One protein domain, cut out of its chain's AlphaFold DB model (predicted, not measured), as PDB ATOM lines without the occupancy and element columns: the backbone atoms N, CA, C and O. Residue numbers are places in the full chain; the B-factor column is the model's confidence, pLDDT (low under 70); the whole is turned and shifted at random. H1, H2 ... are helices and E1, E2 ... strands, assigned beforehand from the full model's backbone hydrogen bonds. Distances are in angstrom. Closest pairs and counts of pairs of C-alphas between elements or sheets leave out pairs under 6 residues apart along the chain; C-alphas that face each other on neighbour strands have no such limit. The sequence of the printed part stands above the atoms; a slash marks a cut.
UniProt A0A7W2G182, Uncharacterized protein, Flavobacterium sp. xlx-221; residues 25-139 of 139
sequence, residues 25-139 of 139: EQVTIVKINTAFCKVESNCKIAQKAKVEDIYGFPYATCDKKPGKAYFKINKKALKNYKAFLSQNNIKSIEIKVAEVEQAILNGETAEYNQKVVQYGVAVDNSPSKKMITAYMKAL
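Overview. This is residues 25 to 139 of the 139 residues of an uncharacterized protein of Flavobacterium sp. xlx-221 (UniProt A0A7W2G182). Two small antiparallel sheets stand face to face as a sandwich, with helix H3 packed on the two-stranded sheet E3-E4. H2 folds back beside H3 and H1 folds back along part of H2, while H1 and H4 lie beyond the strands, past the last residue of E5. The printed part has 115 residues, with five named strands, E1 to E5, followed by four named helices, H1 to H4; the larger sheet has the order E1-E2-E5. The class is mixed, helices and strands; the whole is compact, with a radius of gyration of the C-alphas of 14.3 A, and spans 49 by 24 by 23 A, only just a rod.

Arrangement. In the larger sheet, E2, residues 37 to 44, is the inner strand, between the edge strands E1, residues 27 to 33, and E5, residues 69 to 73. E1 and E2 form a hairpin, with N 30 and O 41 within hydrogen-bond range at 2.8 A; E2 and E5 are antiparallel, with N 38 and O 72 at 2.9 A. The second sheet is the hairpin of E3, residues 49 to 54, and E4, residues 57 to 62, with N 52 and O 59 at 2.9 A. The two sheets make a sandwich, two sheets face to face, the facing parts 9.0 A centre to centre and their planes 11 degrees apart. The closest C-alphas of E2 and E4 are those of Cys 43 and Cys 62, 5.6 A apart. The closest C-alphas of E4 and H3, residues 109 to 124, are those of Tyr 59 and Asn 113, 6.2 A apart. H3 only grazes the larger sheet, with residues 109 to 113. H2, residues 91 to 106, touches H3 in a helical hairpin at a shallow tilt of 13 degrees, opposite ways, closest at the C-alphas of Ala 103 and Tyr 112, 4.9 A. Residues 82 to 86 of H1, residues 75 to 87, touch H2 in a second helical hairpin, at a shallow tilt of 22 degrees; the closest C-alphas, of Leu 85 and Glu 94, are 6.0 A apart. H4, residues 129 to 137, is near H1, and close but not clearly touching H3, with the C-alphas of Val 123 and Lys 129 5.6 A apart. In H1, H2, H3 and H4 every O i to N i+4 pair is within hydrogen-bond range.

Along the chain. E2 is 22.5 A long, E1 19.3 A, E4 16.9 A, E3 15.5 A and E5 12.5 A. H2 is 22.7 A long, H3 22.5 A, H1 18.2 A and H4 12.3 A. E1 begins at C-alpha 27, (169.205, 148.541, 169.439), and H4 ends at C-alpha 137, (190.989, 152.156, 145.534).

Size, cuts and confidence. The C-alphas farthest apart, of Glu 25 and Gln 87, are 48.9 A apart. The printed part has no cut and no long link. The mean pLDDT of the printed part is 86.8; residues 25 to 28, 44 to 48 and 63 to 67 are under 70.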
ATOM      1  N   GLU A  25     165.382 146.760 175.528       55.72
ATOM      2  CA  GLU A  25     166.611 146.435 174.806       55.72
ATOM      3  C   GLU A  25     166.790 147.419 173.646       55.72
ATOM      4  O   GLU A  25     166.294 147.218 172.538       55.72
ATOM      5  N   GLN A  26     167.486 148.519 173.905       60.62
ATOM      6  CA  GLN A  26     167.789 149.494 172.876       60.62
ATOM      7  C   GLN A  26     168.752 148.863 171.857       60.62
ATOM      8  O   GLN A  26     169.737 148.198 172.209       60.62
ATOM      9  N   VAL A  27     168.446 149.066 170.577       65.81
ATOM     10  CA  VAL A  27     169.205 148.541 169.439       65.81
ATOM     11  C   VAL A  27     169.977 149.689 168.797       65.81
ATOM     12  O   VAL A  27     169.399 150.692 168.388       65.81
ATOM     13  N   THR A  28     171.289 149.537 168.682       68.94
ATOM     14  CA  THR A  28     172.156 150.373 167.854       68.94
ATOM     15  C   THR A  28     172.162 149.832 166.428       68.94
ATOM     16  O   THR A  28     172.548 148.687 166.189       68.94
ATOM     17  N   ILE A  29     171.760 150.659 165.463       72.69
ATOM     18  CA  ILE A  29     171.839 150.310 164.041       72.69
ATOM     19  C   ILE A  29     173.203 150.734 163.511       72.69
ATOM     20  O   ILE A  29     173.549 151.913 163.500       72.69
ATOM     21  N   VAL A  30     173.961 149.758 163.034       75.50
ATOM     22  CA  VAL A  30     175.280 149.940 162.448       75.50
ATOM     23  C   VAL A  30     175.140 149.879 160.939       75.50
ATOM     24  O   VAL A  30     174.665 148.885 160.392       75.50
ATOM     25  N   LYS A  31     175.531 150.955 160.258       80.12
ATOM     26  CA  LYS A  31     175.416 151.071 158.804       80.12
ATOM     27  C   LYS A  31     176.797 151.218 158.197       80.12
ATOM     28  O   LYS A  31     177.553 152.097 158.596       80.12
ATOM     29  N   ILE A  32     177.082 150.399 157.198       81.69
ATOM     30  CA  ILE A  32     178.279 150.519 156.373       81.69
ATOM     31  C   ILE A  32     177.871 150.460 154.906       81.69
ATOM     32  O   ILE A  32     177.010 149.677 154.501       81.69
ATOM     33  N   ASN A  33     178.475 151.340 154.120       86.12
ATOM     34  CA  ASN A  33     178.280 151.426 152.688       86.12
ATOM     35  C   ASN A  33     179.646 151.314 152.019       86.12
ATOM     36  O   ASN A  33     180.508 152.150 152.275       86.12
ATOM     37  N   THR A  34     179.830 150.297 151.188       87.88
ATOM     38  CA  THR A  34     181.059 150.083 150.417       87.88
ATOM     39  C   THR A  34     180.733 150.046 148.924       87.88
ATOM     40  O   THR A  34     179.572 150.160 148.517       87.88
ATOM     41  N   ALA A  35     181.754 149.848 148.086       85.31
ATOM     42  CA  ALA A  35     181.602 149.798 146.635       85.31
ATOM     43  C   ALA A  35     180.550 148.772 146.159       85.31
ATOM     44  O   ALA A  35     179.786 149.054 145.228       85.31
ATOM     45  N   PHE A  36     180.479 147.590 146.788       87.75
ATOM     46  CA  PHE A  36     179.621 146.494 146.319       87.75
ATOM     47  C   PHE A  36     178.314 146.342 147.075       87.75
ATOM     48  O   PHE A  36     177.351 145.817 146.508       87.75
ATOM     49  N   CYS A  37     178.246 146.749 148.338       85.31
ATOM     50  CA  CYS A  37     177.062 146.500 149.142       85.31
ATOM     51  C   CYS A  37     176.913 147.529 150.258       85.31
ATOM     52  O   CYS A  37     177.883 148.025 150.825       85.31
ATOM     53  N   LYS A  38     175.660 147.795 150.611       84.56
ATOM     54  CA  LYS A  38     175.306 148.436 151.869       84.56
ATOM     55  C   LYS A  38     174.783 147.377 152.829       84.56
ATOM     56  O   LYS A  38     173.872 146.631 152.464       84.56
ATOM     57  N   VAL A  39     175.325 147.365 154.042       80.94
ATOM     58  CA  VAL A  39     174.865 146.522 155.146       80.94
ATOM     59  C   VAL A  39     174.364 147.398 156.280       80.94
ATOM     60  O   VAL A  39     175.049 148.319 156.726       80.94
ATOM     61  N   GLU A  40     173.156 147.099 156.749       80.44
ATOM     62  CA  GLU A  40     172.625 147.626 158.004       80.44
ATOM     63  C   GLU A  40     172.461 146.467 158.986       80.44
ATOM     64  O   GLU A  40     171.706 145.540 158.703       80.44
ATOM     65  N   SER A  41     173.181 146.498 160.108       75.44
ATOM     66  CA  SER A  41     173.133 145.471 161.150       75.44
ATOM     67  C   SER A  41     172.597 146.045 162.456       75.44
ATOM     68  O   SER A  41     172.942 147.157 162.854       75.44
ATOM     69  N   ASN A  42     171.755 145.270 163.129       73.75
ATOM     70  CA  ASN A  42     171.147 145.636 164.401       73.75
ATOM     71  C   ASN A  42     171.959 145.027 165.552       73.75
ATOM     72  O   ASN A  42     171.863 143.825 165.803       73.75
ATOM     73  N   CYS A  43     172.736 145.849 166.258       70.69
ATOM     74  CA  CYS A  43     173.446 145.457 167.476       70.69
ATOM     75  C   CYS A  43     172.658 145.894 168.715       70.69
ATOM     76  O   CYS A  43     172.028 146.944 168.714       70.69
ATOM     77  N   LYS A  44     172.694 145.135 169.811       69.25
ATOM     78  CA  LYS A  44     172.166 145.634 171.100       69.25
ATOM     79  C   LYS A  44     173.128 146.692 171.662       69.25
ATOM     80  O   LYS A  44     174.329 146.506 171.508       69.25
ATOM     81  N   ILE A  45     172.653 147.737 172.359       61.69
ATOM     82  CA  ILE A  45     173.517 148.822 172.905       61.69
ATOM     83  C   ILE A  45     174.705 148.298 173.731       61.69
ATOM     84  O   ILE A  45     175.789 148.870 173.701       61.69
ATOM     85  N   ALA A  46     174.532 147.187 174.450       58.44
ATOM     86  CA  ALA A  46     175.591 146.585 175.260       58.44
ATOM     87  C   ALA A  46     176.629 145.764 174.454       58.44
ATOM     88  O   ALA A  46     177.520 145.159 175.051       58.44
ATOM     89  N   GLN A  47     176.499 145.666 173.127       63.78
ATOM     90  CA  GLN A  47     177.421 144.935 172.251       63.78
ATOM     91  C   GLN A  47     178.366 145.913 171.556       63.78
ATOM     92  O   GLN A  47     177.920 146.942 171.049       63.78
ATOM     93  N   LYS A  48     179.661 145.581 171.464       66.50
ATOM     94  CA  LYS A  48     180.541 146.329 170.567       66.50
ATOM     95  C   LYS A  48     180.220 145.919 169.136       66.50
ATOM     96  O   LYS A  48     179.952 144.750 168.844       66.50
ATOM     97  N   ALA A  49     180.215 146.919 168.266       72.06
ATOM     98  CA  ALA A  49     180.095 146.735 166.837       72.06
ATOM     99  C   ALA A  49     181.487 146.792 166.210       72.06
ATOM    100  O   ALA A  49     182.234 147.741 166.459       72.06
ATOM    101  N   LYS A  50     181.822 145.809 165.374       79.19
ATOM    102  CA  LYS A  50     182.969 145.896 164.469       79.19
ATOM    103  C   LYS A  50     182.455 146.170 163.064       79.19
ATOM    104  O   LYS A  50     181.535 145.499 162.603       79.19
ATOM    105  N   VAL A  51     183.058 147.156 162.406       80.06
ATOM    106  CA  VAL A  51     182.713 147.589 161.053       80.06
ATOM    107  C   VAL A  51     183.995 147.721 160.252       80.06
ATOM    108  O   VAL A  51     184.918 148.406 160.682       80.06
ATOM    109  N   GLU A  52     184.059 147.048 159.111       86.75
ATOM    110  CA  GLU A  52     185.253 146.995 158.272       86.75
ATOM    111  C   GLU A  52     184.860 146.871 156.795       86.75
ATOM    112  O   GLU A  52     183.868 146.224 156.470       86.75
ATOM    113  N   ASP A  53     185.621 147.497 155.898       89.81
ATOM    114  CA  ASP A  53     185.517 147.257 154.456       89.81
ATOM    115  C   ASP A  53     186.544 146.191 154.061       89.81
ATOM    116  O   ASP A  53     187.753 146.420 154.122       89.81
ATOM    117  N   ILE A  54     186.056 145.017 153.662       93.12
ATOM    118  CA  ILE A  54     186.873 143.904 153.191       93.12
ATOM    119  C   ILE A  54     186.824 143.891 151.665       93.12
ATOM    120  O   ILE A  54     185.969 143.250 151.052       93.12
ATOM    121  N   TYR A  55     187.768 144.613 151.054       93.12
ATOM    122  CA  TYR A  55     187.966 144.699 149.601       93.12
ATOM    123  C   TYR A  55     186.660 144.927 148.820       93.12
ATOM    124  O   TYR A  55     186.339 144.171 147.896       93.12
ATOM    125  N   GLY A  56     185.900 145.947 149.222       89.69
ATOM    126  CA  GLY A  56     184.657 146.366 148.591       89.69
ATOM    127  C   GLY A  56     183.405 145.712 149.176       89.69
ATOM    128  O   GLY A  56     182.303 146.153 148.842       89.69
ATOM    129  N   PHE A  57     183.527 144.709 150.056       93.44
ATOM    130  CA  PHE A  57     182.400 144.144 150.800       93.44
ATOM    131  C   PHE A  57     182.360 144.647 152.245       93.44
ATOM    132  O   PHE A  57     183.363 144.577 152.951       93.44
ATOM    133  N   PRO A  58     181.191 145.083 152.732       90.56
ATOM    134  CA  PRO A  58     181.050 145.487 154.116       90.56
ATOM    135  C   PRO A  58     181.080 144.283 155.062       90.56
ATOM    136  O   PRO A  58     180.326 143.332 154.901       90.56
ATOM    137  N   TYR A  59     181.864 144.360 156.124       88.31
ATOM    138  CA  TYR A  59     181.827 143.420 157.235       88.31
ATOM    139  C   TYR A  59     181.329 144.143 158.484       88.31
ATOM    140  O   TYR A  59     181.957 145.090 158.954       88.31
ATOM    141  N   ALA A  60     180.184 143.706 159.011       81.44
ATOM    142  CA  ALA A  60     179.590 144.270 160.218       81.44
ATOM    143  C   ALA A  60     179.181 143.154 161.186       81.44
ATOM    144  O   ALA A  60     178.370 142.285 160.842       81.44
ATOM    145  N   THR A  61     179.721 143.178 162.406       76.62
ATOM    146  CA  THR A  61     179.406 142.195 163.455       76.62
ATOM    147  C   THR A  61     179.125 142.847 164.799       76.62
ATOM    148  O   THR A  61     179.601 143.941 165.090       76.62
ATOM    149  N   CYS A  62     178.355 142.133 165.622       75.25
ATOM    150  CA  CYS A  62     178.099 142.458 167.021       75.25
ATOM    151  C   CYS A  62     178.612 141.297 167.894       75.25
ATOM    152  O   CYS A  62     178.322 140.139 167.585       75.25
ATOM    153  N   ASP A  63     179.326 141.584 168.988       68.56
ATOM    154  CA  ASP A  63     180.140 140.606 169.746       68.56
ATOM    155  C   ASP A  63     179.453 139.295 170.178       68.56
ATOM    156  O   ASP A  63     180.123 138.279 170.339       68.56
ATOM    157  N   LYS A  64     178.137 139.296 170.444       61.00
ATOM    158  CA  LYS A  64     177.464 138.134 171.065       61.00
ATOM    159  C   LYS A  64     176.603 137.315 170.106       61.00
ATOM    160  O   LYS A  64     176.540 136.104 170.282       61.00
ATOM    161  N   LYS A  65     175.952 137.942 169.118       60.91
ATOM    162  CA  LYS A  65     175.257 137.301 167.981       60.91
ATOM    163  C   LYS A  65     175.084 138.340 166.868       60.91
ATOM    164  O   LYS A  65     174.661 139.451 167.194       60.91
ATOM    165  N   PRO A  66     175.346 138.010 165.590       60.12
ATOM    166  CA  PRO A  66     174.974 138.898 164.500       60.12
ATOM    167  C   PRO A  66     173.448 139.040 164.491       60.12
ATOM    168  O   PRO A  66     172.724 138.046 164.414       60.12
ATOM    169  N   GLY A  67     172.956 140.272 164.623       65.38
ATOM    170  CA  GLY A  67     171.558 140.571 164.337       65.38
ATOM    171  C   GLY A  67     171.240 140.312 162.862       65.38
ATOM    172  O   GLY A  67     172.138 140.073 162.053       65.38
ATOM    173  N   LYS A  68     169.958 140.387 162.491       70.06
ATOM    174  CA  LYS A  68     169.577 140.382 161.072       70.06
ATOM    175  C   LYS A  68     170.228 141.582 160.383       70.06
ATOM    176  O   LYS A  68     170.042 142.714 160.832       70.06
ATOM    177  N   ALA A  69     170.978 141.318 159.321       76.56
ATOM    178  CA  ALA A  69     171.510 142.334 158.437       76.56
ATOM    179  C   ALA A  69     170.613 142.512 157.213       76.56
ATOM    180  O   ALA A  69     170.111 141.546 156.640       76.56
ATOM    181  N   TYR A  70     170.450 143.762 156.800       81.12
ATOM    182  CA  TYR A  70     169.810 144.115 155.543       81.12
ATOM    183  C   TYR A  70     170.880 144.430 154.509       81.12
ATOM    184  O   TYR A  70     171.725 145.298 154.733       81.12
ATOM    185  N   PHE A  71     170.814 143.740 153.374       84.69
ATOM    186  CA  PHE A  71     171.774 143.867 152.286       84.69
ATOM    187  C   PHE A  71     171.168 144.636 151.114       84.69
ATOM    188  O   PHE A  71     170.077 144.315 150.642       84.69
ATOM    189  N   LYS A  72     171.901 145.615 150.581       87.44
ATOM    190  CA  LYS A  72     171.579 146.254 149.298       87.44
ATOM    191  C   LYS A  72     172.794 146.198 148.382       87.44
ATOM    192  O   LYS A  72     173.757 146.932 148.585       87.44
ATOM    193  N   ILE A  73     172.742 145.330 147.372       88.88
ATOM    194  CA  ILE A  73     173.849 145.102 146.432       88.88
ATOM    195  C   ILE A  73     173.904 146.199 145.361       88.88
ATOM    196  O   ILE A  73     172.908 146.485 144.692       88.88
ATOM    197  N   ASN A  74     175.098 146.734 145.117       92.81
ATOM    198  CA  ASN A  74     175.433 147.490 143.916       92.81
ATOM    199  C   ASN A  74     175.797 146.524 142.775       92.81
ATOM    200  O   ASN A  74     176.965 146.211 142.534       92.81
ATOM    201  N   LYS A  75     174.775 146.040 142.055       90.19
ATOM    202  CA  LYS A  75     174.936 145.039 140.981       90.19
ATOM    203  C   LYS A  75     175.909 145.481 139.882       90.19
ATOM    204  O   LYS A  75     176.608 144.643 139.321       90.19
ATOM    205  N   LYS A  76     175.965 146.782 139.572       93.62
ATOM    206  CA  LYS A  76     176.852 147.322 138.530       93.62
ATOM    207  C   LYS A  76     178.318 147.207 138.946       93.62
ATOM    208  O   LYS A  76     179.112 146.662 138.184       93.62
ATOM    209  N   ALA A  77     178.661 147.671 140.148       93.19
ATOM    210  CA  ALA A  77     180.028 147.585 140.661       93.19
ATOM    211  C   ALA A  77     180.478 146.125 140.820       93.19
ATOM    212  O   ALA A  77     181.559 145.763 140.362       93.19
ATOM    213  N   LEU A  78     179.608 145.262 141.360       94.06
ATOM    214  CA  LEU A  78     179.910 143.840 141.523       94.06
ATOM    215  C   LEU A  78     180.131 143.127 140.176       94.06
ATOM    216  O   LEU A  78     181.070 142.346 140.035       94.06
ATOM    217  N   LYS A  79     179.310 143.429 139.157       95.19
ATOM    218  CA  LYS A  79     179.477 142.887 137.799       95.19
ATOM    219  C   LYS A  79     180.796 143.335 137.167       95.19
ATOM    220  O   LYS A  79     181.498 142.508 136.588       95.19
ATOM    221  N   ASN A  80     181.141 144.616 137.293       96.19
ATOM    222  CA  ASN A  80     182.400 145.150 136.774       96.19
ATOM    223  C   ASN A  80     183.608 144.494 137.449       96.19
ATOM    224  O   ASN A  80     184.577 144.160 136.772       96.19
ATOM    225  N   TYR A  81     183.527 144.250 138.757       97.06
ATOM    226  CA  TYR A  81     184.598 143.584 139.484       97.06
ATOM    227  C   TYR A  81     184.776 142.123 139.056       97.06
ATOM    228  O   TYR A  81     185.896 141.702 138.774       97.06
ATOM    229  N   LYS A  82     183.687 141.355 138.910       96.25
ATOM    230  CA  LYS A  82     183.763 139.987 138.365       96.25
ATOM    231  C   LYS A  82     184.374 139.960 136.962       96.25
ATOM    232  O   LYS A  82     185.219 139.116 136.684       96.25
ATOM    233  N   ALA A  83     184.008 140.916 136.103       96.56
ATOM    234  CA  ALA A  83     184.606 141.045 134.777       96.56
ATOM    235  C   ALA A  83     186.116 141.327 134.855       96.56
ATOM    236  O   ALA A  83     186.888 140.672 134.161       96.56
ATOM    237  N   PHE A  84     186.543 142.232 135.742       97.44
ATOM    238  CA  PHE A  84     187.961 142.492 136.005       97.44
ATOM    239  C   PHE A  84     188.707 141.227 136.459       97.44
ATOM    240  O   PHE A  84     189.778 140.928 135.929       97.44
ATOM    241  N   LEU A  85     188.145 140.453 137.395       97.50
ATOM    242  CA  LEU A  85     188.754 139.204 137.866       97.50
ATOM    243  C   LEU A  85     188.887 138.181 136.732       97.50
ATOM    244  O   LEU A  85     189.948 137.577 136.579       97.50
ATOM    245  N   SER A  86     187.844 138.038 135.914       96.69
ATOM    246  CA  SER A  86     187.814 137.117 134.779       96.69
ATOM    247  C   SER A  86     188.842 137.496 133.704       96.69
ATOM    248  O   SER A  86     189.642 136.660 133.288       96.69
ATOM    249  N   GLN A  87     188.911 138.779 133.329       97.12
ATOM    250  CA  GLN A  87     189.870 139.305 132.345       97.12
ATOM    251  C   GLN A  87     191.331 139.116 132.774       97.12
ATOM    252  O   GLN A  87     192.204 138.938 131.929       97.12
ATOM    253  N   ASN A  88     191.595 139.125 134.083       96.31
ATOM    254  CA  ASN A  88     192.929 138.941 134.654       96.31
ATOM    255  C   ASN A  88     193.194 137.495 135.123       96.31
ATOM    256  O   ASN A  88     194.173 137.249 135.825       96.31
ATOM    257  N   ASN A  89     192.340 136.532 134.752       96.44
ATOM    258  CA  ASN A  89     192.446 135.114 135.123       96.44
ATOM    259  C   ASN A  89     192.509 134.839 136.644       96.44
ATOM    260  O   ASN A  89     193.074 133.838 137.086       96.44
ATOM    261  N   ILE A  90     191.881 135.682 137.470       96.38
ATOM    262  CA  ILE A  90     191.880 135.583 138.940       96.38
ATOM    263  C   ILE A  90     190.688 134.729 139.424       96.38
ATOM    264  O   ILE A  90     189.843 135.162 140.213       96.38
ATOM    265  N   LYS A  91     190.614 133.483 138.942       94.81
ATOM    266  CA  LYS A  91     189.445 132.601 139.135       94.81
ATOM    267  C   LYS A  91     189.158 132.246 140.598       94.81
ATOM    268  O   LYS A  91     188.002 132.145 140.991       94.81
ATOM    269  N   SER A  92     190.193 132.061 141.420       94.94
ATOM    270  CA  SER A  92     190.021 131.691 142.836       94.94
ATOM    271  C   SER A  92     189.284 132.771 143.633       94.94
ATOM    272  O   SER A  92     188.439 132.457 144.469       94.94
ATOM    273  N   ILE A  93     189.563 134.042 143.339       97.69
ATOM    274  CA  ILE A  93     188.889 135.183 143.960       97.69
ATOM    275  C   ILE A  93     187.490 135.358 143.377       97.69
ATOM    276  O   ILE A  93     186.552 135.594 144.130       97.69
ATOM    277  N   GLU A  94     187.318 135.170 142.066       96.75
ATOM    278  CA  GLU A  94     186.006 135.231 141.410       96.75
ATOM    279  C   GLU A  94     185.000 134.247 142.030       96.75
ATOM    280  O   GLU A  94     183.867 134.628 142.331       96.75
ATOM    281  N   ILE A  95     185.435 133.012 142.314       97.06
ATOM    282  CA  ILE A  95     184.624 132.009 143.019       97.06
ATOM    283  C   ILE A  95     184.211 132.525 144.402       97.06
ATOM    284  O   ILE A  95     183.036 132.462 144.757       97.06
ATOM    285  N   LYS A  96     185.144 133.101 145.171       97.81
ATOM    286  CA  LYS A  96     184.837 133.648 146.502       97.81
ATOM    287  C   LYS A  96     183.865 134.820 146.450       97.81
ATOM    288  O   LYS A  96     182.971 134.899 147.285       97.81
ATOM    289  N   VAL A  97     183.970 135.680 145.441       96.81
ATOM    290  CA  VAL A  97     182.998 136.756 145.204       96.81
ATOM    291  C   VAL A  97     181.608 136.188 144.902       96.81
ATOM    292  O   VAL A  97     180.613 136.719 145.393       96.81
ATOM    293  N   ALA A  98     181.515 135.106 144.123       95.94
ATOM    294  CA  ALA A  98     180.242 134.438 143.857       95.94
ATOM    295  C   ALA A  98     179.642 133.796 145.120       95.94
ATOM    296  O   ALA A  98     178.440 133.908 145.337       95.94
ATOM    297  N   GLU A  99     180.466 133.189 145.982       96.69
ATOM    298  CA  GLU A  99     180.020 132.661 147.280       96.69
ATOM    299  C   GLU A  99     179.462 133.771 148.190       96.69
ATOM    300  O   GLU A  99     178.423 133.579 148.818       96.69
ATOM    301  N   VAL A 100     180.114 134.942 148.237       95.62
ATOM    302  CA  VAL A 100     179.610 136.104 148.993       95.62
ATOM    303  C   VAL A 100     178.274 136.587 148.429       95.62
ATOM    304  O   VAL A 100     177.352 136.852 149.197       95.62
ATOM    305  N   GLU A 101     178.137 136.685 147.104       94.06
ATOM    306  CA  GLU A 101     176.876 137.094 146.475       94.06
ATOM    307  C   GLU A 101     175.733 136.125 146.796       94.06
ATOM    308  O   GLU A 101     174.641 136.574 147.135       94.06
ATOM    309  N   GLN A 102     175.984 134.813 146.752       93.62
ATOM    310  CA  GLN A 102     174.980 133.812 147.123       93.62
ATOM    311  C   GLN A 102     174.569 133.933 148.594       93.62
ATOM    312  O   GLN A 102     173.378 133.938 148.890       93.62
ATOM    313  N   ALA A 103     175.522 134.141 149.507       92.69
ATOM    314  CA  ALA A 103     175.204 134.347 150.920       92.69
ATOM    315  C   ALA A 103     174.350 135.610 151.158       92.69
ATOM    316  O   ALA A 103     173.480 135.620 152.030       92.69
ATOM    317  N   ILE A 104     174.536 136.666 150.352       89.62
ATOM    318  CA  ILE A 104     173.648 137.836 150.387       89.62
ATOM    319  C   ILE A 104     172.224 137.455 149.953       89.62
ATOM    320  O   ILE A 104     171.260 137.893 150.581       89.62
ATOM    321  N   LEU A 105     172.081 136.661 148.886       89.25
ATOM    322  CA  LEU A 105     170.777 136.228 148.368       89.25
ATOM    323  C   LEU A 105     170.038 135.304 149.344       89.25
ATOM    324  O   LEU A 105     168.817 135.404 149.455       89.25
ATOM    325  N   ASN A 106     170.770 134.473 150.088       88.31
ATOM    326  CA  ASN A 106     170.218 133.628 151.150       88.31
ATOM    327  C   ASN A 106     169.730 134.446 152.359       88.31
ATOM    328  O   ASN A 106     168.909 133.972 153.141       88.31
ATOM    329  N   GLY A 107     170.223 135.679 152.529       81.00
ATOM    330  CA  GLY A 107     169.819 136.581 153.610       81.00
ATOM    331  C   GLY A 107     170.353 136.194 154.994       81.00
ATOM    332  O   GLY A 107     169.989 136.824 155.990       81.00
ATOM    333  N   GLU A 108     171.233 135.194 155.083       84.50
ATOM    334  CA  GLU A 108     171.823 134.753 156.343       84.50
ATOM    335  C   GLU A 108     173.061 135.579 156.703       84.50
ATOM    336  O   GLU A 108     174.129 135.471 156.104       84.50
ATOM    337  N   THR A 109     172.947 136.409 157.743       85.00
ATOM    338  CA  THR A 109     174.026 137.323 158.155       85.00
ATOM    339  C   THR A 109     175.286 136.605 158.634       85.00
ATOM    340  O   THR A 109     176.395 137.080 158.392       85.00
ATOM    341  N   ALA A 110     175.133 135.467 159.316       86.00
ATOM    342  CA  ALA A 110     176.269 134.673 159.773       86.00
ATOM    343  C   ALA A 110     177.027 134.054 158.589       86.00
ATOM    344  O   ALA A 110     178.250 134.186 158.520       86.00
ATOM    345  N   GLU A 111     176.293 133.463 157.638       90.81
ATOM    346  CA  GLU A 111     176.858 132.916 156.404       90.81
ATOM    347  C   GLU A 111     177.576 134.013 155.608       90.81
ATOM    348  O   GLU A 111     178.750 133.870 155.269       90.81
ATOM    349  N   TYR A 112     176.917 135.156 155.396       92.00
ATOM    350  CA  TYR A 112     177.500 136.309 154.717       92.00
ATOM    351  C   TYR A 112     178.831 136.745 155.340       92.00
ATOM    352  O   TYR A 112     179.850 136.815 154.653       92.00
ATOM    353  N   ASN A 113     178.841 136.993 156.652       90.00
ATOM    354  CA  ASN A 113     180.032 137.447 157.361       90.00
ATOM    355  C   ASN A 113     181.169 136.421 157.264       90.00
ATOM    356  O   ASN A 113     182.326 136.799 157.074       90.00
ATOM    357  N   GLN A 114     180.852 135.127 157.337       93.00
ATOM    358  CA  GLN A 114     181.831 134.063 157.134       93.00
ATOM    359  C   GLN A 114     182.413 134.097 155.714       93.00
ATOM    360  O   GLN A 114     183.635 134.023 155.554       93.00
ATOM    361  N   LYS A 115     181.572 134.237 154.683       95.56
ATOM    362  CA  LYS A 115     182.016 134.299 153.283       95.56
ATOM    363  C   LYS A 115     182.864 135.533 152.992       95.56
ATOM    364  O   LYS A 115     183.874 135.411 152.302       95.56
ATOM    365  N   VAL A 116     182.519 136.690 153.557       95.06
ATOM    366  CA  VAL A 116     183.303 137.927 153.405       95.06
ATOM    367  C   VAL A 116     184.696 137.782 154.028       95.06
ATOM    368  O   VAL A 116     185.684 138.148 153.394       95.06
ATOM    369  N   VAL A 117     184.809 137.174 155.213       94.50
ATOM    370  CA  VAL A 117     186.116 136.893 155.838       94.50
ATOM    371  C   VAL A 117     186.934 135.913 154.994       94.50
ATOM    372  O   VAL A 117     188.111 136.157 154.738       94.50
ATOM    373  N   GLN A 118     186.319 134.828 154.510       97.06
ATOM    374  CA  GLN A 118     186.993 133.862 153.632       97.06
ATOM    375  C   GLN A 118     187.487 134.507 152.331       97.06
ATOM    376  O   GLN A 118     188.583 134.193 151.867       97.06
ATOM    377  N   TYR A 119     186.701 135.417 151.756       97.75
ATOM    378  CA  TYR A 119     187.096 136.216 150.603       97.75
ATOM    379  C   TYR A 119     188.290 137.125 150.922       97.75
ATOM    380  O   TYR A 119     189.269 137.100 150.178       97.75
ATOM    381  N   GLY A 120     188.262 137.859 152.039       97.12
ATOM    382  CA  GLY A 120     189.378 138.714 152.461       97.12
ATOM    383  C   GLY A 120     190.686 137.939 152.610       97.12
ATOM    384  O   GLY A 120     191.694 138.310 152.014       97.12
ATOM    385  N   VAL A 121     190.639 136.791 153.293       97.56
ATOM    386  CA  VAL A 121     191.793 135.887 153.443       97.56
ATOM    387  C   VAL A 121     192.287 135.367 152.090       97.56
ATOM    388  O   VAL A 121     193.494 135.261 151.867       97.56
ATOM    389  N   ALA A 122     191.381 135.047 151.162       97.56
ATOM    390  CA  ALA A 122     191.762 134.609 149.822       97.56
ATOM    391  C   ALA A 122     192.477 135.722 149.039       97.56
ATOM    392  O   ALA A 122     193.479 135.449 148.378       97.56
ATOM    393  N   VAL A 123     192.003 136.969 149.134       97.25
ATOM    394  CA  VAL A 123     192.666 138.130 148.517       97.25
ATOM    395  C   VAL A 123     194.026 138.379 149.163       97.25
ATOM    396  O   VAL A 123     195.004 138.582 148.447       97.25
ATOM    397  N   ASP A 124     194.116 138.317 150.493       97.44
ATOM    398  CA  ASP A 124     195.359 138.559 151.225       97.44
ATOM    399  C   ASP A 124     196.476 137.578 150.864       97.44
ATOM    400  O   ASP A 124     197.638 137.977 150.794       97.44
ATOM    401  N   ASN A 125     196.110 136.329 150.575       96.81
ATOM    402  CA  ASN A 125     197.029 135.269 150.163       96.81
ATOM    403  C   ASN A 125     197.209 135.165 148.637       96.81
ATOM    404  O   ASN A 125     197.919 134.284 148.156       96.81
ATOM    405  N   SER A 126     196.561 136.031 147.851       95.75
ATOM    406  CA  SER A 126     196.639 135.989 146.391       95.75
ATOM    407  C   SER A 126     197.904 136.686 145.867       95.75
ATOM    408  O   SER A 126     198.179 137.823 146.261       95.75
ATOM    409  N   PRO A 127     198.610 136.110 144.871       95.94
ATOM    410  CA  PRO A 127     199.648 136.829 144.123       95.94
ATOM    411  C   PRO A 127     199.135 138.137 143.497       95.94
ATOM    412  O   PRO A 127     199.886 139.097 143.329       95.94
ATOM    413  N   SER A 128     197.831 138.206 143.210       96.06
ATOM    414  CA  SER A 128     197.170 139.365 142.609       96.06
ATOM    415  C   SER A 128     196.694 140.407 143.630       96.06
ATOM    416  O   SER A 128     196.047 141.378 143.233       96.06
ATOM    417  N   LYS A 129     197.026 140.271 144.927       96.44
ATOM    418  CA  LYS A 129     196.595 141.191 146.000       96.44
ATOM    419  C   LYS A 129     196.796 142.662 145.645       96.44
ATOM    420  O   LYS A 129     195.880 143.467 145.809       96.44
ATOM    421  N   LYS A 130     197.985 143.031 145.149       96.62
ATOM    422  CA  LYS A 130     198.306 144.429 144.802       96.62
ATOM    423  C   LYS A 130     197.381 144.971 143.711       96.62
ATOM    424  O   LYS A 130     196.911 146.098 143.826       96.62
ATOM    425  N   MET A 131     197.092 144.161 142.696       96.44
ATOM    426  CA  MET A 131     196.220 144.532 141.582       96.44
ATOM    427  C   MET A 131     194.766 144.689 142.042       96.44
ATOM    428  O   MET A 131     194.130 145.691 141.735       96.44
ATOM    429  N   ILE A 132     194.271 143.742 142.845       96.06
ATOM    430  CA  ILE A 132     192.927 143.804 143.435       96.06
ATOM    431  C   ILE A 132     192.796 145.044 144.327       96.06
ATOM    432  O   ILE A 132     191.841 145.801 144.198       96.06
ATOM    433  N   THR A 133     193.788 145.303 145.183       94.81
ATOM    434  CA  THR A 133     193.809 146.482 146.063       94.81
ATOM    435  C   THR A 133     193.809 147.786 145.263       94.81
ATOM    436  O   THR A 133     193.119 148.732 145.633       94.81
ATOM    437  N   ALA A 134     194.573 147.851 144.169       95.12
ATOM    438  CA  ALA A 134     194.608 149.023 143.300       95.12
ATOM    439  C   ALA A 134     193.254 149.265 142.619       95.12
ATOM    440  O   ALA A 134     192.783 150.397 142.611       95.12
ATOM    441  N   TYR A 135     192.605 148.204 142.127       94.81
ATOM    442  CA  TYR A 135     191.255 148.290 141.571       94.81
ATOM    443  C   TYR A 135     190.247 148.795 142.612       94.81
ATOM    444  O   TYR A 135     189.487 149.710 142.317       94.81
ATOM    445  N   MET A 136     190.285 148.273 143.847       93.06
ATOM    446  CA  MET A 136     189.373 148.712 144.917       93.06
ATOM    447  C   MET A 136     189.526 150.187 145.278       93.06
ATOM    448  O   MET A 136     188.532 150.840 145.560       93.06
ATOM    449  N   LYS A 137     190.746 150.730 145.254       90.50
ATOM    450  CA  LYS A 137     190.989 152.156 145.534       90.50
ATOM    451  C   LYS A 137     190.446 153.098 144.455       90.50
ATOM    452  O   LYS A 137     190.369 154.295 144.701       90.50
ATOM    453  N   ALA A 138     190.151 152.578 143.265       88.31
ATOM    454  CA  ALA A 138     189.651 153.351 142.133       88.31
ATOM    455  C   ALA A 138     188.116 153.320 141.999       88.31
ATOM    456  O   ALA A 138     187.583 153.964 141.094       88.31
ATOM    457  N   LEU A 139     187.426 152.554 142.853       83.94
ATOM    458  CA  LEU A 139     185.964 152.464 142.929       83.94
ATOM    459  C   LEU A 139     185.384 153.508 143.887       83.94
ATOM    460  O   LEU A 139     184.270 153.986 143.578       83.94
TER     461      LEU A 139